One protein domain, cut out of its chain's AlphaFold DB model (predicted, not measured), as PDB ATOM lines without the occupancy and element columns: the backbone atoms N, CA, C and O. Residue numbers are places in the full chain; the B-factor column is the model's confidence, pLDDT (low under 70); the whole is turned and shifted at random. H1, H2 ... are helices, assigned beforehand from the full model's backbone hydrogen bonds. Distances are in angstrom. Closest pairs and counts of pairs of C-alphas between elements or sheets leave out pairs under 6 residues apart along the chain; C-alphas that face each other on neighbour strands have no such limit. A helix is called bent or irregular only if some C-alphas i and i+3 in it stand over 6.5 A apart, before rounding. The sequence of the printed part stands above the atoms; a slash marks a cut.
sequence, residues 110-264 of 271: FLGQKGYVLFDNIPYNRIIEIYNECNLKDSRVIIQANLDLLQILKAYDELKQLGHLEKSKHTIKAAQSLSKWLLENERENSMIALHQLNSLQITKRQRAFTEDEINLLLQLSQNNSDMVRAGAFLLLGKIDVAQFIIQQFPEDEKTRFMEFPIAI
ATOM      1  N   PHE A 110     157.797 131.963 220.726       91.75
ATOM      2  CA  PHE A 110     157.476 130.530 220.800       91.75
ATOM      3  C   PHE A 110     158.528 129.650 220.112       91.75
ATOM      4  O   PHE A 110     158.687 128.484 220.464       91.75
ATOM      5  N   LEU A 111     159.254 130.186 219.127       94.75
ATOM      6  CA  LEU A 111     160.128 129.377 218.280       94.75
ATOM      7  C   LEU A 111     161.287 128.754 219.065       94.75
ATOM      8  O   LEU A 111     161.636 127.592 218.832       94.75
ATOM      9  N   GLY A 112     161.910 129.528 219.959       95.62
ATOM     10  CA  GLY A 112     163.210 129.181 220.536       95.62
ATOM     11  C   GLY A 112     164.251 128.826 219.460       95.62
ATOM     12  O   GLY A 112     164.031 129.012 218.263       95.62
ATOM     13  N   GLN A 113     165.394 128.268 219.862       97.62
ATOM     14  CA  GLN A 113     166.424 127.823 218.913       97.62
ATOM     15  C   GLN A 113     165.861 126.858 217.852       97.62
ATOM     16  O   GLN A 113     166.035 127.065 216.650       97.62
ATOM     17  N   LYS A 114     165.138 125.819 218.294       97.62
ATOM     18  CA  LYS A 114     164.656 124.737 217.422       97.62
ATOM     19  C   LYS A 114     163.687 125.232 216.350       97.62
ATOM     20  O   LYS A 114     163.764 124.776 215.214       97.62
ATOM     21  N   GLY A 115     162.792 126.163 216.679       97.56
ATOM     22  CA  GLY A 115     161.824 126.704 215.727       97.56
ATOM     23  C   GLY A 115     162.488 127.509 214.612       97.56
ATOM     24  O   GLY A 115     162.159 127.301 213.445       97.56
ATOM     25  N   TYR A 116     163.473 128.354 214.944       98.06
ATOM     26  CA  TYR A 116     164.237 129.114 213.945       98.06
ATOM     27  C   TYR A 116     165.038 128.216 212.996       98.06
ATOM     28  O   TYR A 116     165.193 128.549 211.821       98.06
ATOM     29  N   VAL A 117     165.525 127.068 213.475       98.12
ATOM     30  CA  VAL A 117     166.199 126.073 212.628       98.12
ATOM     31  C   VAL A 117     165.188 125.334 211.755       98.12
ATOM     32  O   VAL A 117     165.400 125.183 210.551       98.12
ATOM     33  N   LEU A 118     164.058 124.928 212.334       97.56
ATOM     34  CA  LEU A 118     163.100 124.021 211.713       97.56
ATOM     35  C   LEU A 118     162.226 124.679 210.642       97.56
ATOM     36  O   LEU A 118     162.152 124.157 209.535       97.56
ATOM     37  N   PHE A 119     161.557 125.795 210.939       97.69
ATOM     38  CA  PHE A 119     160.442 126.281 210.112       97.69
ATOM     39  C   PHE A 119     160.881 127.185 208.962       97.69
ATOM     40  O   PHE A 119     161.710 128.075 209.141       97.69
ATOM     41  N   ASP A 120     160.321 126.972 207.775       97.06
ATOM     42  CA  ASP A 120     160.666 127.691 206.541       97.06
ATOM     43  C   ASP A 120     159.777 128.911 206.266       97.06
ATOM     44  O   ASP A 120     160.123 129.746 205.434       97.06
ATOM     45  N   ASN A 121     158.644 129.030 206.962       96.50
ATOM     46  CA  ASN A 121     157.663 130.099 206.764       96.50
ATOM     47  C   ASN A 121     157.853 131.315 207.690       96.50
ATOM     48  O   ASN A 121     156.943 132.130 207.814       96.50
ATOM     49  N   ILE A 122     159.017 131.465 208.337       96.56
ATOM     50  CA  ILE A 122     159.299 132.572 209.268       96.56
ATOM     51  C   ILE A 122     159.427 133.906 208.497       96.56
ATOM     52  O   ILE A 122     160.346 134.061 207.684       96.56
ATOM     53  N   PRO A 123     158.578 134.918 208.766       95.56
ATOM     54  CA  PRO A 123     158.698 136.246 208.169       95.56
ATOM     55  C   PRO A 123     159.709 137.117 208.915       95.56
ATOM     56  O   PRO A 123     159.348 138.040 209.642       95.56
ATOM     57  N   TYR A 124     161.002 136.852 208.701       95.31
ATOM     58  CA  TYR A 124     162.098 137.584 209.355       95.31
ATOM     59  C   TYR A 124     162.005 139.116 209.222       95.31
ATOM     60  O   TYR A 124     162.427 139.838 210.118       95.31
ATOM     61  N   ASN A 125     161.440 139.623 208.123       92.94
ATOM     62  CA  ASN A 125     161.258 141.057 207.880       92.94
ATOM     63  C   ASN A 125     160.198 141.716 208.778       92.94
ATOM     64  O   ASN A 125     160.219 142.934 208.909       92.94
ATOM     65  N   ARG A 126     159.297 140.940 209.389       94.06
ATOM     66  CA  ARG A 126     158.227 141.448 210.265       94.06
ATOM     67  C   ARG A 126     158.571 141.396 211.750       94.06
ATOM     68  O   ARG A 126     157.809 141.893 212.570       94.06
ATOM     69  N   ILE A 127     159.712 140.804 212.113       95.62
ATOM     70  CA  ILE A 127     160.097 140.600 213.516       95.62
ATOM     71  C   ILE A 127     160.081 141.925 214.290       95.62
ATOM     72  O   ILE A 127     159.412 142.024 215.314       95.62
ATOM     73  N   ILE A 128     160.753 142.958 213.777       96.50
ATOM     74  CA  ILE A 128     160.872 144.253 214.469       96.50
ATOM     75  C   ILE A 128     159.547 145.001 214.541       96.50
ATOM     76  O   ILE A 128     159.222 145.546 215.589       96.50
ATOM     77  N   GLU A 129     158.784 144.995 213.446       95.00
ATOM     78  CA  GLU A 129     157.443 145.587 213.386       95.00
ATOM     79  C   GLU A 129     156.580 145.070 214.547       95.00
ATOM     80  O   GLU A 129     156.049 145.853 215.331       95.00
ATOM     81  N   ILE A 130     156.545 143.750 214.731       94.38
ATOM     82  CA  ILE A 130     155.703 143.110 215.743       94.38
ATOM     83  C   ILE A 130     156.243 143.342 217.165       94.38
ATOM     84  O   ILE A 130     155.460 143.629 218.071       94.38
ATOM     85  N   TYR A 131     157.564 143.274 217.396       95.38
ATOM     86  CA  TYR A 131     158.120 143.635 218.713       95.38
ATOM     87  C   TYR A 131     157.805 145.084 219.086       95.38
ATOM     88  O   TYR A 131     157.493 145.358 220.243       95.38
ATOM     89  N   ASN A 132     157.833 145.998 218.116       94.25
ATOM     90  CA  ASN A 132     157.486 147.392 218.341       94.25
ATOM     91  C   ASN A 132     156.015 147.550 218.758       94.25
ATOM     92  O   ASN A 132     155.731 148.219 219.750       94.25
ATOM     93  N   GLU A 133     155.083 146.881 218.071       93.25
ATOM     94  CA  GLU A 133     153.660 146.866 218.446       93.25
ATOM     95  C   GLU A 133     153.420 146.327 219.864       93.25
ATOM     96  O   GLU A 133     152.585 146.855 220.602       93.25
ATOM     97  N   CYS A 134     154.149 145.277 220.257       92.69
ATOM     98  CA  CYS A 134     154.099 144.718 221.605       92.69
ATOM     99  C   CYS A 134     154.660 145.690 222.653       92.69
ATOM    100  O   CYS A 134     154.025 145.909 223.683       92.69
ATOM    101  N   ASN A 135     155.812 146.304 222.381       92.62
ATOM    102  CA  ASN A 135     156.490 147.213 223.308       92.62
ATOM    103  C   ASN A 135     155.675 148.482 223.608       92.62
ATOM    104  O   ASN A 135     155.730 149.004 224.717       92.62
ATOM    105  N   LEU A 136     154.868 148.955 222.650       91.88
ATOM    106  CA  LEU A 136     153.928 150.062 222.874       91.88
ATOM    107  C   LEU A 136     152.861 149.741 223.932       91.88
ATOM    108  O   LEU A 136     152.289 150.660 224.517       91.88
ATOM    109  N   LYS A 137     152.571 148.455 224.156       91.75
ATOM    110  CA  LYS A 137     151.557 147.989 225.109       91.75
ATOM    111  C   LYS A 137     152.167 147.590 226.448       91.75
ATOM    112  O   LYS A 137     151.530 147.799 227.477       91.75
ATOM    113  N   ASP A 138     153.357 146.993 226.434       90.75
ATOM    114  CA  ASP A 138     154.014 146.477 227.633       90.75
ATOM    115  C   ASP A 138     155.543 146.450 227.468       90.75
ATOM    116  O   ASP A 138     156.076 145.736 226.616       90.75
ATOM    117  N   SER A 139     156.264 147.194 228.312       89.88
ATOM    118  CA  SER A 139     157.728 147.291 228.252       89.88
ATOM    119  C   SER A 139     158.447 145.997 228.644       89.88
ATOM    120  O   SER A 139     159.604 145.801 228.266       89.88
ATOM    121  N   ARG A 140     157.772 145.054 229.325       90.31
ATOM    122  CA  ARG A 140     158.343 143.731 229.658       90.31
ATOM    123  C   ARG A 140     158.740 142.935 228.414       90.31
ATOM    124  O   ARG A 140     159.572 142.029 228.492       90.31
ATOM    125  N   VAL A 141     158.198 143.298 227.252       92.62
ATOM    126  CA  VAL A 141     158.563 142.749 225.941       92.62
ATOM    127  C   VAL A 141     160.052 142.925 225.637       92.62
ATOM    128  O   VAL A 141     160.618 142.063 224.974       92.62
ATOM    129  N   ILE A 142     160.713 143.966 226.154       93.06
ATOM    130  CA  ILE A 142     162.160 144.186 225.974       93.06
ATOM    131  C   ILE A 142     162.969 143.024 226.569       93.06
ATOM    132  O   ILE A 142     163.882 142.497 225.926       93.06
ATOM    133  N   ILE A 143     162.587 142.555 227.761       92.12
ATOM    134  CA  ILE A 143     163.244 141.422 228.426       92.12
ATOM    135  C   ILE A 143     163.075 140.156 227.577       92.12
ATOM    136  O   ILE A 143     164.051 139.444 227.326       92.12
ATOM    137  N   GLN A 144     161.859 139.897 227.085       93.50
ATOM    138  CA  GLN A 144     161.589 138.742 226.225       93.50
ATOM    139  C   GLN A 144     162.347 138.833 224.892       93.50
ATOM    140  O   GLN A 144     162.973 137.862 224.482       93.50
ATOM    141  N   ALA A 145     162.370 140.005 224.253       95.94
ATOM    142  CA  ALA A 145     163.116 140.250 223.021       95.94
ATOM    143  C   ALA A 145     164.615 139.955 223.185       95.94
ATOM    144  O   ALA A 145     165.232 139.369 222.296       95.94
ATOM    145  N   ASN A 146     165.204 140.295 224.336       96.19
ATOM    146  CA  ASN A 146     166.592 139.949 224.632       96.19
ATOM    147  C   ASN A 146     166.799 138.432 224.778       96.19
ATOM    148  O   ASN A 146     167.788 137.906 224.272       96.19
ATOM    149  N   LEU A 147     165.873 137.706 225.415       95.62
ATOM    150  CA  LEU A 147     165.932 136.238 225.480       95.62
ATOM    151  C   LEU A 147     165.798 135.607 224.089       95.62
ATOM    152  O   LEU A 147     166.558 134.699 223.744       95.62
ATOM    153  N   ASP A 148     164.884 136.122 223.273       97.44
ATOM    154  CA  ASP A 148     164.652 135.644 221.913       97.44
ATOM    155  C   ASP A 148     165.863 135.914 221.014       97.44
ATOM    156  O   ASP A 148     166.244 135.045 220.231       97.44
ATOM    157  N   LEU A 149     166.551 137.049 221.185       98.56
ATOM    158  CA  LEU A 149     167.821 137.329 220.514       98.56
ATOM    159  C   LEU A 149     168.861 136.233 220.787       98.56
ATOM    160  O   LEU A 149     169.532 135.770 219.860       98.56
ATOM    161  N   LEU A 150     168.973 135.772 222.037       98.38
ATOM    162  CA  LEU A 150     169.891 134.686 222.380       98.38
ATOM    163  C   LEU A 150     169.498 133.372 221.686       98.38
ATOM    164  O   LEU A 150     170.374 132.638 221.227       98.38
ATOM    165  N   GLN A 151     168.199 133.086 221.557       98.50
ATOM    166  CA  GLN A 151     167.700 131.912 220.828       98.50
ATOM    167  C   GLN A 151     167.972 132.003 219.319       98.50
ATOM    168  O   GLN A 151     168.383 131.013 218.710       98.50
ATOM    169  N   ILE A 152     167.807 133.188 218.722       98.75
ATOM    170  CA  ILE A 152     168.126 133.451 217.311       98.75
ATOM    171  C   ILE A 152     169.619 133.220 217.049       98.75
ATOM    172  O   ILE A 152     169.978 132.618 216.038       98.75
ATOM    173  N   LEU A 153     170.499 133.646 217.962       98.69
ATOM    174  CA  LEU A 153     171.942 133.434 217.825       98.69
ATOM    175  C   LEU A 153     172.324 131.953 217.883       98.69
ATOM    176  O   LEU A 153     173.081 131.495 217.027       98.69
ATOM    177  N   LYS A 154     171.745 131.187 218.818       98.38
ATOM    178  CA  LYS A 154     171.925 129.727 218.855       98.38
ATOM    179  C   LYS A 154     171.471 129.072 217.550       98.38
ATOM    180  O   LYS A 154     172.174 128.228 217.001       98.38
ATOM    181  N   ALA A 155     170.320 129.495 217.025       98.62
ATOM    182  CA  ALA A 155     169.800 128.985 215.763       98.62
ATOM    183  C   ALA A 155     170.698 129.345 214.572       98.62
ATOM    184  O   ALA A 155     170.879 128.528 213.676       98.62
ATOM    185  N   TYR A 156     171.280 130.547 214.546       98.62
ATOM    186  CA  TYR A 156     172.253 130.925 213.522       98.62
ATOM    187  C   TYR A 156     173.476 130.003 213.538       98.62
ATOM    188  O   TYR A 156     173.872 129.510 212.477       98.62
ATOM    189  N   ASP A 157     174.046 129.760 214.722       97.94
ATOM    190  CA  ASP A 157     175.226 128.911 214.878       97.94
ATOM    191  C   ASP A 157     174.921 127.466 214.422       97.94
ATOM    192  O   ASP A 157     175.683 126.891 213.642       97.94
ATOM    193  N   GLU A 158     173.760 126.914 214.796       98.06
ATOM    194  CA  GLU A 158     173.300 125.585 214.359       98.06
ATOM    195  C   GLU A 158     173.040 125.519 212.843       98.06
ATOM    196  O   GLU A 158     173.503 124.600 212.168       98.06
ATOM    197  N   LEU A 159     172.365 126.517 212.264       97.88
ATOM    198  CA  LEU A 159     172.124 126.583 210.816       97.88
ATOM    199  C   LEU A 159     173.432 126.622 210.022       97.88
ATOM    200  O   LEU A 159     173.511 126.028 208.944       97.88
ATOM    201  N   LYS A 160     174.460 127.309 210.537       96.25
ATOM    202  CA  LYS A 160     175.800 127.302 209.940       96.25
ATOM    203  C   LYS A 160     176.424 125.909 209.978       96.25
ATOM    204  O   LYS A 160     176.925 125.464 208.948       96.25
ATOM    205  N   GLN A 161     176.360 125.225 211.120       95.94
ATOM    206  CA  GLN A 161     176.891 123.864 211.276       95.94
ATOM    207  C   GLN A 161     176.196 122.856 210.349       95.94
ATOM    208  O   GLN A 161     176.854 121.998 209.770       95.94
ATOM    209  N   LEU A 162     174.885 123.004 210.147       96.38
ATOM    210  CA  LEU A 162     174.088 122.166 209.245       96.38
ATOM    211  C   LEU A 162     174.242 122.527 207.751       96.38
ATOM    212  O   LEU A 162     173.642 121.879 206.896       96.38
ATOM    213  N   GLY A 163     175.006 123.570 207.406       95.88
ATOM    214  CA  GLY A 163     175.199 124.008 206.018       95.88
ATOM    215  C   GLY A 163     174.011 124.771 205.409       95.88
ATOM    216  O   GLY A 163     173.972 125.000 204.199       95.88
ATOM    217  N   HIS A 164     173.048 125.224 206.216       94.81
ATOM    218  CA  HIS A 164     171.882 125.994 205.769       94.81
ATOM    219  C   HIS A 164     172.209 127.489 205.590       94.81
ATOM    220  O   HIS A 164     171.645 128.359 206.257       94.81
ATOM    221  N   LEU A 165     173.127 127.796 204.664       94.31
ATOM    222  CA  LEU A 165     173.745 129.124 204.516       94.31
ATOM    223  C   LEU A 165     172.753 130.262 204.226       94.31
ATOM    224  O   LEU A 165     172.879 131.348 204.782       94.31
ATOM    225  N   GLU A 166     171.750 130.046 203.374       94.12
ATOM    226  CA  GLU A 166     170.776 131.104 203.066       94.12
ATOM    227  C   GLU A 166     169.850 131.401 204.247       94.12
ATOM    228  O   GLU A 166     169.511 132.556 204.512       94.12
ATOM    229  N   LYS A 167     169.467 130.376 205.010       95.81
ATOM    230  CA  LYS A 167     168.643 130.565 206.203       95.81
ATOM    231  C   LYS A 167     169.451 131.218 207.322       95.81
ATOM    232  O   LYS A 167     168.960 132.158 207.938       95.81
ATOM    233  N   SER A 168     170.714 130.823 207.513       97.25
ATOM    234  CA  SER A 168     171.596 131.459 208.499       97.25
ATOM    235  C   SER A 168     171.810 132.952 208.207       97.25
ATOM    236  O   SER A 168     171.757 133.759 209.135       97.25
ATOM    237  N   LYS A 169     171.928 133.356 206.933       97.00
ATOM    238  CA  LYS A 169     171.975 134.777 206.529       97.00
ATOM    239  C   LYS A 169     170.726 135.559 206.944       97.00
ATOM    240  O   LYS A 169     170.846 136.701 207.383       97.00
ATOM    241  N   HIS A 170     169.532 134.985 206.805       96.81
ATOM    242  CA  HIS A 170     168.301 135.639 207.257       96.81
ATOM    243  C   HIS A 170     168.232 135.715 208.789       96.81
ATOM    244  O   HIS A 170     167.919 136.773 209.332       96.81
ATOM    245  N   THR A 171     168.602 134.631 209.477       98.06
ATOM    246  CA  THR A 171     168.615 134.551 210.944       98.06
ATOM    247  C   THR A 171     169.566 135.575 211.571       98.06
ATOM    248  O   THR A 171     169.162 136.296 212.481       98.06
ATOM    249  N   ILE A 172     170.798 135.724 211.064       98.44
ATOM    250  CA  ILE A 172     171.750 136.704 211.623       98.44
ATOM    251  C   ILE A 172     171.335 138.152 211.339       98.44
ATOM    252  O   ILE A 172     171.498 139.007 212.203       98.44
ATOM    253  N   LYS A 173     170.724 138.427 210.177       98.31
ATOM    254  CA  LYS A 173     170.159 139.752 209.875       98.31
ATOM    255  C   LYS A 173     169.014 140.106 210.820       98.31
ATOM    256  O   LYS A 173     168.923 141.245 211.265       98.31
ATOM    257  N   ALA A 174     168.161 139.141 211.157       98.06
ATOM    258  CA  ALA A 174     167.118 139.349 212.155       98.06
ATOM    259  C   ALA A 174     167.704 139.616 213.549       98.06
ATOM    260  O   ALA A 174     167.249 140.542 214.216       98.06
ATOM    261  N   ALA A 175     168.754 138.887 213.951       98.62
ATOM    262  CA  ALA A 175     169.472 139.161 215.197       98.62
ATOM    263  C   ALA A 175     170.052 140.584 215.227       98.62
ATOM    264  O   ALA A 175     169.894 141.283 216.222       98.62
ATOM    265  N   GLN A 176     170.675 141.041 214.134       98.50
ATOM    266  CA  GLN A 176     171.196 142.410 214.017       98.50
ATOM    267  C   GLN A 176     170.095 143.456 214.191       98.50
ATOM    268  O   GLN A 176     170.244 144.377 214.992       98.50
ATOM    269  N   SER A 177     168.985 143.302 213.467       98.50
ATOM    270  CA  SER A 177     167.856 144.225 213.558       98.50
ATOM    271  C   SER A 177     167.254 144.246 214.964       98.50
ATOM    272  O   SER A 177     166.949 145.320 215.475       98.50
ATOM    273  N   LEU A 178     167.127 143.083 215.615       98.44
ATOM    274  CA  LEU A 178     166.562 142.982 216.962       98.44
ATOM    275  C   LEU A 178     167.510 143.560 218.013       98.44
ATOM    276  O   LEU A 178     167.068 144.274 218.905       98.44
ATOM    277  N   SER A 179     168.815 143.325 217.875       98.38
ATOM    278  CA  SER A 179     169.832 143.924 218.743       98.38
ATOM    279  C   SER A 179     169.864 145.446 218.629       98.38
ATOM    280  O   SER A 179     170.001 146.124 219.643       98.38
ATOM    281  N   LYS A 180     169.728 145.989 217.413       98.19
ATOM    282  CA  LYS A 180     169.618 147.436 217.201       98.19
ATOM    283  C   LYS A 180     168.350 147.985 217.856       98.19
ATOM    284  O   LYS A 180     168.428 148.955 218.599       98.19
ATOM    285  N   TRP A 181     167.214 147.328 217.632       97.81
ATOM    286  CA  TRP A 181     165.943 147.726 218.231       97.81
ATOM    287  C   TRP A 181     165.989 147.709 219.769       97.81
ATOM    288  O   TRP A 181     165.489 148.641 220.392       97.81
ATOM    289  N   LEU A 182     166.637 146.711 220.385       97.31
ATOM    290  CA  LEU A 182     166.845 146.651 221.839       97.31
ATOM    291  C   LEU A 182     167.643 147.855 222.355       97.31
ATOM    292  O   LEU A 182     167.237 148.480 223.326       97.31
ATOM    293  N   LEU A 183     168.739 148.221 221.680       95.88
ATOM    294  CA  LEU A 183     169.541 149.395 222.046       95.88
ATOM    295  C   LEU A 183     168.754 150.709 221.923       95.88
ATOM    296  O   LEU A 183     168.927 151.599 222.746       95.88
ATOM    297  N   GLU A 184     167.886 150.831 220.917       95.06
ATOM    298  CA  GLU A 184     167.047 152.020 220.699       95.06
ATOM    299  C   GLU A 184     165.885 152.136 221.702       95.06
ATOM    300  O   GLU A 184     165.376 153.234 221.926       95.06
ATOM    301  N   ASN A 185     165.450 151.017 222.292       93.25
ATOM    302  CA  ASN A 185     164.293 150.961 223.191       93.25
ATOM    303  C   ASN A 185     164.663 150.769 224.671       93.25
ATOM    304  O   ASN A 185     163.768 150.796 225.516       93.25
ATOM    305  N   GLU A 186     165.947 150.622 225.000       86.62
ATOM    306  CA  GLU A 186     166.445 150.581 226.376       86.62
ATOM    307  C   GLU A 186     166.391 151.981 227.008       86.62
ATOM    308  O   GLU A 186     167.187 152.860 226.682       86.62
ATOM    309  N   ARG A 187     165.423 152.204 227.905       81.94
ATOM    310  CA  ARG A 187     165.181 153.513 228.538       81.94
ATOM    311  C   ARG A 187     165.762 153.630 229.940       81.94
ATOM    312  O   ARG A 187     166.062 154.736 230.380       81.94
ATOM    313  N   GLU A 188     165.880 152.515 230.653       80.56
ATOM    314  CA  GLU A 188     166.271 152.496 232.065       80.56
ATOM    315  C   GLU A 188     167.788 152.368 232.232       80.56
ATOM    316  O   GLU A 188     168.300 152.455 233.347       80.56
ATOM    317  N   ASN A 189     168.517 152.172 231.125       80.94
ATOM    318  CA  ASN A 189     169.955 151.906 231.081       80.94
ATOM    319  C   ASN A 189     170.384 150.693 231.925       80.94
ATOM    320  O   ASN A 189     171.578 150.465 232.118       80.94
ATOM    321  N   SER A 190     169.438 149.882 232.400       84.69
ATOM    322  CA  SER A 190     169.702 148.771 233.312       84.69
ATOM    323  C   SER A 190     170.318 147.579 232.579       84.69
ATOM    324  O   SER A 190     171.180 146.892 233.128       84.69
ATOM    325  N   MET A 191     169.953 147.370 231.308       89.94
ATOM    326  CA  MET A 191     170.476 146.288 230.469       89.94
ATOM    327  C   MET A 191     171.392 146.773 229.338       89.94
ATOM    328  O   MET A 191     171.816 145.966 228.509       89.94
ATOM    329  N   ILE A 192     171.766 148.060 229.312       94.00
ATOM    330  CA  ILE A 192     172.512 148.646 228.185       94.00
ATOM    331  C   ILE A 192     173.825 147.904 227.901       94.00
ATOM    332  O   ILE A 192     174.118 147.579 226.751       94.00
ATOM    333  N   ALA A 193     174.566 147.534 228.949       96.12
ATOM    334  CA  ALA A 193     175.815 146.789 228.824       96.12
ATOM    335  C   ALA A 193     175.598 145.382 228.234       96.12
ATOM    336  O   ALA A 193     176.389 144.923 227.410       96.12
ATOM    337  N   LEU A 194     174.500 144.712 228.604       95.31
ATOM    338  CA  LEU A 194     174.126 143.409 228.045       95.31
ATOM    339  C   LEU A 194     173.716 143.532 226.576       95.31
ATOM    340  O   LEU A 194     174.120 142.706 225.761       95.31
ATOM    341  N   HIS A 195     172.952 144.562 226.213       96.69
ATOM    342  CA  HIS A 195     172.559 144.803 224.825       96.69
ATOM    343  C   HIS A 195     173.760 145.144 223.938       96.69
ATOM    344  O   HIS A 195     173.880 144.601 222.838       96.69
ATOM    345  N   GLN A 196     174.694 145.962 224.428       97.88
ATOM    346  CA  GLN A 196     175.953 146.252 223.736       97.88
ATOM    347  C   GLN A 196     176.788 144.983 223.545       97.88
ATOM    348  O   GLN A 196     177.231 144.692 222.433       97.88
ATOM    349  N   LEU A 197     176.944 144.177 224.601       98.25
ATOM    350  CA  LEU A 197     177.644 142.895 224.527       98.25
ATOM    351  C   LEU A 197     176.976 141.939 223.524       98.25
ATOM    352  O   LEU A 197     177.659 141.296 222.722       98.25
ATOM    353  N   ASN A 198     175.641 141.881 223.523       98.12
ATOM    354  CA  ASN A 198     174.856 141.082 222.584       98.12
ATOM    355  C   ASN A 198     175.038 141.546 221.131       98.12
ATOM    356  O   ASN A 198     175.223 140.716 220.240       98.12
ATOM    357  N   SER A 199     175.096 142.857 220.896       98.50
ATOM    358  CA  SER A 199     175.428 143.424 219.587       98.50
ATOM    359  C   SER A 199     176.836 143.020 219.133       98.50
ATOM    360  O   SER A 199     177.042 142.584 218.001       98.50
ATOM    361  N   LEU A 200     177.822 143.082 220.030       98.69
ATOM    362  CA  LEU A 200     179.213 142.759 219.706       98.69
ATOM    363  C   LEU A 200     179.417 141.264 219.419       98.69
ATOM    364  O   LEU A 200     180.165 140.911 218.506       98.69
ATOM    365  N   GLN A 201     178.714 140.356 220.107       98.38
ATOM    366  CA  GLN A 201     178.783 138.929 219.760       98.38
ATOM    367  C   GLN A 201     178.138 138.607 218.401       98.38
ATOM    368  O   GLN A 201     178.509 137.615 217.767       98.38
ATOM    369  N   ILE A 202     177.185 139.422 217.933       98.69
ATOM    370  CA  ILE A 202     176.625 139.326 216.578       98.69
ATOM    371  C   ILE A 202     177.663 139.789 215.556       98.69
ATOM    372  O   ILE A 202     177.838 139.136 214.524       98.69
ATOM    373  N   THR A 203     178.386 140.875 215.845       98.50
ATOM    374  CA  THR A 203     179.492 141.350 215.002       98.50
ATOM    375  C   THR A 203     180.590 140.294 214.873       98.50
ATOM    376  O   THR A 203     180.957 139.947 213.749       98.50
ATOM    377  N   LYS A 204     181.047 139.703 215.990       97.75
ATOM    378  CA  LYS A 204     182.115 138.682 215.998       97.75
ATOM    379  C   LYS A 204     181.804 137.466 215.119       97.75
ATOM    380  O   LYS A 204     182.704 136.859 214.551       97.75
ATOM    381  N   ARG A 205     180.522 137.112 214.975       97.00
ATOM    382  CA  ARG A 205     180.045 136.007 214.118       97.00
ATOM    383  C   ARG A 205     180.137 136.280 212.617       97.00
ATOM    384  O   ARG A 205     179.938 135.354 211.824       97.00
ATOM    385  N   GLN A 206     180.350 137.534 212.236       96.19
ATOM    386  CA  GLN A 206     180.286 138.003 210.854       96.19
ATOM    387  C   GLN A 206     181.618 138.556 210.363       96.19
ATOM    388  O   GLN A 206     181.940 138.379 209.191       96.19
ATOM    389  N   ARG A 207     182.381 139.223 211.234       96.56
ATOM    390  CA  ARG A 207     183.667 139.839 210.892       96.56
ATOM    391  C   ARG A 207     184.533 140.084 212.129       96.56
ATOM    392  O   ARG A 207     184.060 139.993 213.260       96.56
ATOM    393  N   ALA A 208     185.789 140.460 211.891       97.06
ATOM    394  CA  ALA A 208     186.659 141.028 212.915       97.06
ATOM    395  C   ALA A 208     186.130 142.386 213.413       97.06
ATOM    396  O   ALA A 208     185.416 143.089 212.687       97.06
ATOM    397  N   PHE A 209     186.486 142.742 214.648       98.38
ATOM    398  CA  PHE A 209     186.125 144.019 215.258       98.38
ATOM    399  C   PHE A 209     186.943 145.185 214.697       98.38
ATOM    400  O   PHE A 209     188.096 145.023 214.305       98.38
ATOM    401  N   THR A 210     186.319 146.357 214.688       98.44
ATOM    402  CA  THR A 210     186.971 147.658 214.489       98.44
ATOM    403  C   THR A 210     187.620 148.142 215.789       98.44
ATOM    404  O   THR A 210     187.330 147.612 216.862       98.44
ATOM    405  N   GLU A 211     188.470 149.167 215.713       97.94
ATOM    406  CA  GLU A 211     189.095 149.770 216.900       97.94
ATOM    407  C   GLU A 211     188.056 150.307 217.894       97.94
ATOM    408  O   GLU A 211     188.160 150.038 219.089       97.94
ATOM    409  N   ASP A 212     186.999 150.966 217.411       98.31
ATOM    410  CA  ASP A 212     185.916 151.477 218.262       98.31
ATOM    411  C   ASP A 212     185.174 150.354 218.998       98.31
ATOM    412  O   ASP A 212     184.857 150.469 220.182       98.31
ATOM    413  N   GLU A 213     184.934 149.229 218.325       98.56
ATOM    414  CA  GLU A 213     184.297 148.059 218.937       98.56
ATOM    415  C   GLU A 213     185.216 147.369 219.952       98.56
ATOM    416  O   GLU A 213     184.738 146.880 220.977       98.56
ATOM    417  N   ILE A 214     186.530 147.353 219.704       98.50
ATOM    418  CA  ILE A 214     187.522 146.880 220.678       98.50
ATOM    419  C   ILE A 214     187.531 147.802 221.903       98.50
ATOM    420  O   ILE A 214     187.492 147.307 223.028       98.50
ATOM    421  N   ASN A 215     187.515 149.121 221.709       98.25
ATOM    422  CA  ASN A 215     187.455 150.094 222.800       98.25
ATOM    423  C   ASN A 215     186.182 149.928 223.637       98.25
ATOM    424  O   ASN A 215     186.249 149.924 224.866       98.25
ATOM    425  N   LEU A 216     185.033 149.706 222.993       98.25
ATOM    426  CA  LEU A 216     183.785 149.412 223.693       98.25
ATOM    427  C   LEU A 216     183.871 148.100 224.492       98.25
ATOM    428  O   LEU A 216     183.439 148.048 225.641       98.25
ATOM    429  N   LEU A 217     184.474 147.044 223.938       98.56
ATOM    430  CA  LEU A 217     184.717 145.800 224.679       98.56
ATOM    431  C   LEU A 217     185.640 146.008 225.883       98.56
ATOM    432  O   LEU A 217     185.404 145.417 226.936       98.56
ATOM    433  N   LEU A 218     186.670 146.849 225.756       98.25
ATOM    434  CA  LEU A 218     187.550 147.201 226.872       98.25
ATOM    435  C   LEU A 218     186.780 147.936 227.977       98.25
ATOM    436  O   LEU A 218     186.964 147.615 229.148       98.25
ATOM    437  N   GLN A 219     185.866 148.844 227.628       98.00
ATOM    438  CA  GLN A 219     184.972 149.486 228.599       98.00
ATOM    439  C   GLN A 219     184.044 148.467 229.281       98.00
ATOM    440  O   GLN A 219     183.952 148.433 230.507       98.00
ATOM    441  N   LEU A 220     183.409 147.575 228.513       98.00
ATOM    442  CA  LEU A 220     182.543 146.516 229.053       98.00
ATOM    443  C   LEU A 220     183.305 145.527 229.949       98.00
ATOM    444  O   LEU A 220     182.741 145.002 230.906       98.00
ATOM    445  N   SER A 221     184.596 145.304 229.691       97.25
ATOM    446  CA  SER A 221     185.458 144.446 230.518       97.25
ATOM    447  C   SER A 221     185.688 144.978 231.941       97.25
ATOM    448  O   SER A 221     186.121 144.226 232.815       97.25
ATOM    449  N   GLN A 222     185.358 146.252 232.176       96.06
ATOM    450  CA  GLN A 222     185.428 146.941 233.468       96.06
ATOM    451  C   GLN A 222     184.045 147.096 234.131       96.06
ATOM    452  O   GLN A 222     183.927 147.768 235.150       96.06
ATOM    453  N   ASN A 223     182.986 146.509 233.561       95.38
ATOM    454  CA  ASN A 223     181.629 146.592 234.105       95.38
ATOM    455  C   ASN A 223     181.516 145.894 235.474       95.38
ATOM    456  O   ASN A 223     182.209 144.918 235.719       95.38
ATOM    457  N   ASN A 224     180.600 146.322 236.344       92.75
ATOM    458  CA  ASN A 224     180.410 145.689 237.658       92.75
ATOM    459  C   ASN A 224     179.804 144.274 237.589       92.75
ATOM    460  O   ASN A 224     179.888 143.527 238.558       92.75
ATOM    461  N   SER A 225     179.167 143.903 236.476       94.06
ATOM    462  CA  SER A 225     178.619 142.563 236.274       94.06
ATOM    463  C   SER A 225     179.695 141.602 235.780       94.06
ATOM    464  O   SER A 225     180.220 141.751 234.673       94.06
ATOM    465  N   ASP A 226     179.952 140.548 236.549       94.69
ATOM    466  CA  ASP A 226     180.922 139.523 236.169       94.69
ATOM    467  C   ASP A 226     180.539 138.777 234.882       94.69
ATOM    468  O   ASP A 226     181.415 138.448 234.079       94.69
ATOM    469  N   MET A 227     179.239 138.605 234.604       94.88
ATOM    470  CA  MET A 227     178.762 138.063 233.325       94.88
ATOM    471  C   MET A 227     179.145 138.958 232.141       94.88
ATOM    472  O   MET A 227     179.594 138.457 231.105       94.88
ATOM    473  N   VAL A 228     178.997 140.281 232.288       96.94
ATOM    474  CA  VAL A 228     179.377 141.246 231.244       96.94
ATOM    475  C   VAL A 228     180.889 141.234 231.043       96.94
ATOM    476  O   VAL A 228     181.349 141.143 229.904       96.94
ATOM    477  N   ARG A 229     181.663 141.249 232.135       97.38
ATOM    478  CA  ARG A 229     183.130 141.191 232.088       97.38
ATOM    479  C   ARG A 229     183.626 139.925 231.396       97.38
ATOM    480  O   ARG A 229     184.421 140.010 230.459       97.38
ATOM    481  N   ALA A 230     183.138 138.757 231.820       97.38
ATOM    482  CA  ALA A 230     183.493 137.471 231.223       97.38
ATOM    483  C   ALA A 230     183.168 137.448 229.725       97.38
ATOM    484  O   ALA A 230     184.020 137.099 228.907       97.38
ATOM    485  N   GLY A 231     181.961 137.885 229.354       97.56
ATOM    486  CA  GLY A 231     181.555 137.989 227.957       97.56
ATOM    487  C   GLY A 231     182.452 138.922 227.142       97.56
ATOM    488  O   GLY A 231     182.872 138.559 226.043       97.56
ATOM    489  N   ALA A 232     182.808 140.091 227.678       98.44
ATOM    490  CA  ALA A 232     183.691 141.038 227.005       98.44
ATOM    491  C   ALA A 232     185.083 140.433 226.750       98.44
ATOM    492  O   ALA A 232     185.583 140.493 225.624       98.44
ATOM    493  N   PHE A 233     185.678 139.766 227.746       98.06
ATOM    494  CA  PHE A 233     186.962 139.078 227.573       98.06
ATOM    495  C   PHE A 233     186.891 137.916 226.571       98.06
ATOM    496  O   PHE A 233     187.822 137.753 225.775       98.06
ATOM    497  N   LEU A 234     185.782 137.164 226.518       97.50
ATOM    498  CA  LEU A 234     185.566 136.152 225.471       97.50
ATOM    499  C   LEU A 234     185.539 136.774 224.074       97.50
ATOM    500  O   LEU A 234     186.132 136.241 223.130       97.50
ATOM    501  N   LEU A 235     184.869 137.915 223.912       98.00
ATOM    502  CA  LEU A 235     184.824 138.609 222.629       98.00
ATOM    503  C   LEU A 235     186.193 139.188 222.248       98.00
ATOM    504  O   LEU A 235     186.580 139.045 221.089       98.00
ATOM    505  N   LEU A 236     186.982 139.672 223.209       97.44
ATOM    506  CA  LEU A 236     188.378 140.101 223.012       97.44
ATOM    507  C   LEU A 236     189.369 138.948 222.754       97.44
ATOM    508  O   LEU A 236     190.540 139.199 222.485       97.44
ATOM    509  N   GLY A 237     188.937 137.685 222.859       95.44
ATOM    510  CA  GLY A 237     189.817 136.521 222.697       95.44
ATOM    511  C   GLY A 237     190.763 136.290 223.881       95.44
ATOM    512  O   GLY A 237     191.708 135.514 223.771       95.44
ATOM    513  N   LYS A 238     190.517 136.934 225.027       96.44
ATOM    514  CA  LYS A 238     191.259 136.726 226.280       96.44
ATOM    515  C   LYS A 238     190.630 135.572 227.063       96.44
ATOM    516  O   LYS A 238     190.071 135.771 228.140       96.44
ATOM    517  N   ILE A 239     190.677 134.375 226.472       94.94
ATOM    518  CA  ILE A 239     189.955 133.186 226.955       94.94
ATOM    519  C   ILE A 239     190.365 132.834 228.390       94.94
ATOM    520  O   ILE A 239     189.483 132.609 229.213       94.94
ATOM    521  N   ASP A 240     191.659 132.878 228.717       94.94
ATOM    522  CA  ASP A 240     192.156 132.552 230.063       94.94
ATOM    523  C   ASP A 240     191.564 133.478 231.136       94.94
ATOM    524  O   ASP A 240     191.119 133.029 232.191       94.94
ATOM    525  N   VAL A 241     191.477 134.780 230.836       96.19
ATOM    526  CA  VAL A 241     190.892 135.785 231.738       96.19
ATOM    527  C   VAL A 241     189.391 135.559 231.893       96.19
ATOM    528  O   VAL A 241     188.867 135.599 233.004       96.19
ATOM    529  N   ALA A 242     188.692 135.284 230.790       96.50
ATOM    530  CA  ALA A 242     187.268 134.979 230.838       96.50
ATOM    531  C   ALA A 242     186.983 133.715 231.663       96.50
ATOM    532  O   ALA A 242     186.077 133.724 232.491       96.50
ATOM    533  N   GLN A 243     187.765 132.649 231.476       95.00
ATOM    534  CA  GLN A 243     187.623 131.405 232.235       95.00
ATOM    535  C   GLN A 243     187.895 131.613 233.722       95.00
ATOM    536  O   GLN A 243     187.132 131.102 234.538       95.00
ATOM    537  N   PHE A 244     188.922 132.392 234.074       95.81
ATOM    538  CA  PHE A 244     189.199 132.744 235.465       95.81
ATOM    539  C   PHE A 244     187.991 133.419 236.125       95.81
ATOM    540  O   PHE A 244     187.611 133.030 237.224       95.81
ATOM    541  N   ILE A 245     187.349 134.372 235.438       96.19
ATOM    542  CA  ILE A 245     186.141 135.051 235.932       96.19
ATOM    543  C   ILE A 245     184.968 134.063 236.057       96.19
ATOM    544  O   ILE A 245     184.341 134.000 237.109       96.19
ATOM    545  N   ILE A 246     184.706 133.247 235.028       95.25
ATOM    546  CA  ILE A 246     183.603 132.265 235.015       95.25
ATOM    547  C   ILE A 246     183.747 131.228 236.140       95.25
ATOM    548  O   ILE A 246     182.751 130.768 236.692       95.25
ATOM    549  N   GLN A 247     184.975 130.844 236.499       94.19
ATOM    550  CA  GLN A 247     185.230 129.910 237.600       94.19
ATOM    551  C   GLN A 247     184.841 130.465 238.974       94.19
ATOM    552  O   GLN A 247     184.641 129.671 239.889       94.19
ATOM    553  N   GLN A 248     184.725 131.789 239.118       95.38
ATOM    554  CA  GLN A 248     184.281 132.425 240.361       95.38
ATOM    555  C   GLN A 248     182.752 132.523 240.469       95.38
ATOM    556  O   GLN A 248     182.250 132.940 241.510       95.38
ATOM    557  N   PHE A 249     182.002 132.171 239.416       95.69
ATOM    558  CA  PHE A 249     180.541 132.239 239.449       95.69
ATOM    559  C   PHE A 249     179.976 131.188 240.411       95.69
ATOM    560  O   PHE A 249     180.506 130.073 240.480       95.69
ATOM    561  N   PRO A 250     178.845 131.482 241.074       96.06
ATOM    562  CA  PRO A 250     177.975 130.446 241.616       96.06
ATOM    563  C   PRO A 250     177.660 129.373 240.557       96.06
ATOM    564  O   PRO A 250     177.545 129.676 239.367       96.06
ATOM    565  N   GLU A 251     177.532 128.104 240.955       93.75
ATOM    566  CA  GLU A 251     177.386 126.991 239.998       93.75
ATOM    567  C   GLU A 251     176.111 127.087 239.134       93.75
ATOM    568  O   GLU A 251     176.113 126.680 237.967       93.75
ATOM    569  N   ASP A 252     175.034 127.678 239.652       94.00
ATOM    570  CA  ASP A 252     173.814 127.969 238.894       94.00
ATOM    571  C   ASP A 252     174.038 129.075 237.848       94.00
ATOM    572  O   ASP A 252     173.662 128.912 236.683       94.00
ATOM    573  N   GLU A 253     174.725 130.160 238.214       94.31
ATOM    574  CA  GLU A 253     175.097 131.232 237.285       94.31
ATOM    575  C   GLU A 253     176.064 130.752 236.204       94.31
ATOM    576  O   GLU A 253     175.917 131.101 235.031       94.31
ATOM    577  N   LYS A 254     177.025 129.907 236.574       93.88
ATOM    578  CA  LYS A 254     177.960 129.263 235.651       93.88
ATOM    579  C   LYS A 254     177.231 128.373 234.654       93.88
ATOM    580  O   LYS A 254     177.470 128.485 233.452       93.88
ATOM    581  N   THR A 255     176.309 127.535 235.131       93.75
ATOM    582  CA  THR A 255     175.470 126.686 234.272       93.75
ATOM    583  C   THR A 255     174.682 127.546 233.289       93.75
ATOM    584  O   THR A 255     174.758 127.332 232.078       93.75
ATOM    585  N   ARG A 256     174.019 128.595 233.786       93.12
ATOM    586  CA  ARG A 256     173.262 129.541 232.959       93.12
ATOM    587  C   ARG A 256     174.141 130.272 231.942       93.12
ATOM    588  O   ARG A 256     173.741 130.433 230.791       93.12
ATOM    589  N   PHE A 257     175.343 130.693 232.331       94.69
ATOM    590  CA  PHE A 257     176.283 131.362 231.434       94.69
ATOM    591  C   PHE A 257     176.702 130.449 230.277       94.69
ATOM    592  O   PHE A 257     176.736 130.881 229.125       94.69
ATOM    593  N   MET A 258     176.969 129.174 230.568       94.00
ATOM    594  CA  MET A 258     177.337 128.182 229.555       94.00
ATOM    595  C   MET A 258     176.195 127.862 228.583       94.00
ATOM    596  O   MET A 258     176.453 127.421 227.463       94.00
ATOM    597  N   GLU A 259     174.944 128.123 228.965       94.56
ATOM    598  CA  GLU A 259     173.804 128.042 228.055       94.56
ATOM    599  C   GLU A 259     173.699 129.246 227.116       94.56
ATOM    600  O   GLU A 259     172.972 129.168 226.125       94.56
ATOM    601  N   PHE A 260     174.372 130.368 227.373       95.94
ATOM    602  CA  PHE A 260     174.290 131.528 226.490       95.94
ATOM    603  C   PHE A 260     175.076 131.315 225.187       95.94
ATOM    604  O   PHE A 260     176.153 130.719 225.188       95.94
ATOM    605  N   PRO A 261     174.599 131.860 224.049       97.06
ATOM    606  CA  PRO A 261     175.265 131.704 222.753       97.06
ATOM    607  C   PRO A 261     176.698 132.259 222.722       97.06
ATOM    608  O   PRO A 261     177.490 131.859 221.875       97.06
ATOM    609  N   ILE A 262     177.071 133.165 223.628       97.12
ATOM    610  CA  ILE A 262     178.439 133.695 223.719       97.12
ATOM    611  C   ILE A 262     179.459 132.632 224.169       97.12
ATOM    612  O   ILE A 262     180.637 132.726 223.824       97.12
ATOM    613  N   ALA A 263     179.014 131.577 224.864       95.69
ATOM    614  CA  ALA A 263     179.873 130.498 225.348       95.69
ATOM    615  C   ALA A 263     180.533 129.691 224.213       95.69
ATOM    616  O   ALA A 263     181.549 129.032 224.438       95.69
ATOM    617  N   ILE A 264     180.029 129.787 222.973       94.50
ATOM    618  CA  ILE A 264     180.658 129.167 221.796       94.50
ATOM    619  C   ILE A 264     182.117 129.619 221.611       94.50
ATOM    620  O   ILE A 264     182.950 128.848 221.140       94.50
TER     621      ILE A 264
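AT A GLANCE: This is residues 110 to 264 of the 271 residues of an uncharacterized protein of Bacteroides sp. AM18-9 (UniProt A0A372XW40). Six helices, H2 to H7, run up and down in a bundle two rough layers deep, with H2, H4, H5 and H6 in one layer and H3 and H7 in the other. H1 packs along H3, H8 packs on H7, and after H8 the chain folds back through H9, so that the short H10 packs on H3. The printed part has 155 residues, with ten named helices in the order H1 to H10 and no named strand: the class is all helix. It is compact, with a radius of gyration of the C-alphas of 15.6 A and spans of 43 by 38 by 35 A.

HOW THE PARTS SIT: H1, residues 110 to 118, touches the hub H3, residues 141 to 161, the same way at a shallow tilt of 13 degrees; the closest C-alphas, of Gln 113 and Gln 151, are 4.7 A apart. H2, residues 124 to 135, is apart from H1 and touches H3 with residues 131 to 135 alone, closest at the C-alphas of Asn 135 and Val 141, 5.6 A. H4, residues 165 to 185, forms a hairpin with H3, opposite ways at 22 degrees, closest at the C-alphas of Tyr 156 and Ser 168, 5.1 A. H2 touches H4 with residues 124 to 128 alone, closest at the C-alphas of Tyr 124 and Ala 174, 6.0 A. H5, residues 192 to 204, touches H4, closest at the C-alphas of Ser 179 and Ser 199, 5.7 A. H6, residues 211 to 220, touches H5 at a steep tilt of 41 degrees, closest at the C-alphas of Ala 193 and Leu 220, 6.7 A. H7, residues 226 to 235, touches H6, closest at the C-alphas of Leu 217 and Ala 232, 5.4 A, and H5, at those of Leu 194 and Val 228, 6.5 A. H2 to H7 form an up and down bundle, each running against the one before. H8, residues 239 to 247, touches H7, closest at the C-alphas of Ala 230 and Ala 242, 4.5 A. H9, residues 251 to 259, touches no helix; it is close to H8 but not clearly touching, at the C-alphas of Ile 246 and Lys 254, 6.4 A. H10, residues 261 to 264, touches residues 150 to 154 of H3 alone, closest at the C-alphas of Lys 154 and Pro 261, 5.5 A. In H3 to H9 every O i to N i+4 pair is within hydrogen-bond range; in H1 4 of 5 are and in H2 6 of 8, and H10 is too short for such a pair.

IN THESE COORDINATES: C-alpha 110, where H1 begins, is at (157.476, 130.530, 220.800). H1 and H2 are irregular: C-alphas 110 and 113 are 9.5 A apart, and C-alphas 125 and 128 are 7.3 A apart. From first to last C-alpha H2 measures 17.9 A, H3 30.1 A, H4 30.2 A and H5 18.4 A. H4 begins at C-alpha 165, (173.745, 129.124, 204.516). H10 ends at C-alpha 264, (180.658, 129.167, 221.796).

THE WHOLE: The C-alphas farthest apart, of Lys 137 and Asp 240, are 43.7 A apart. The printed part has no cut and no long link. The mean pLDDT of the printed part is 95.7, and no printed residue is under 70.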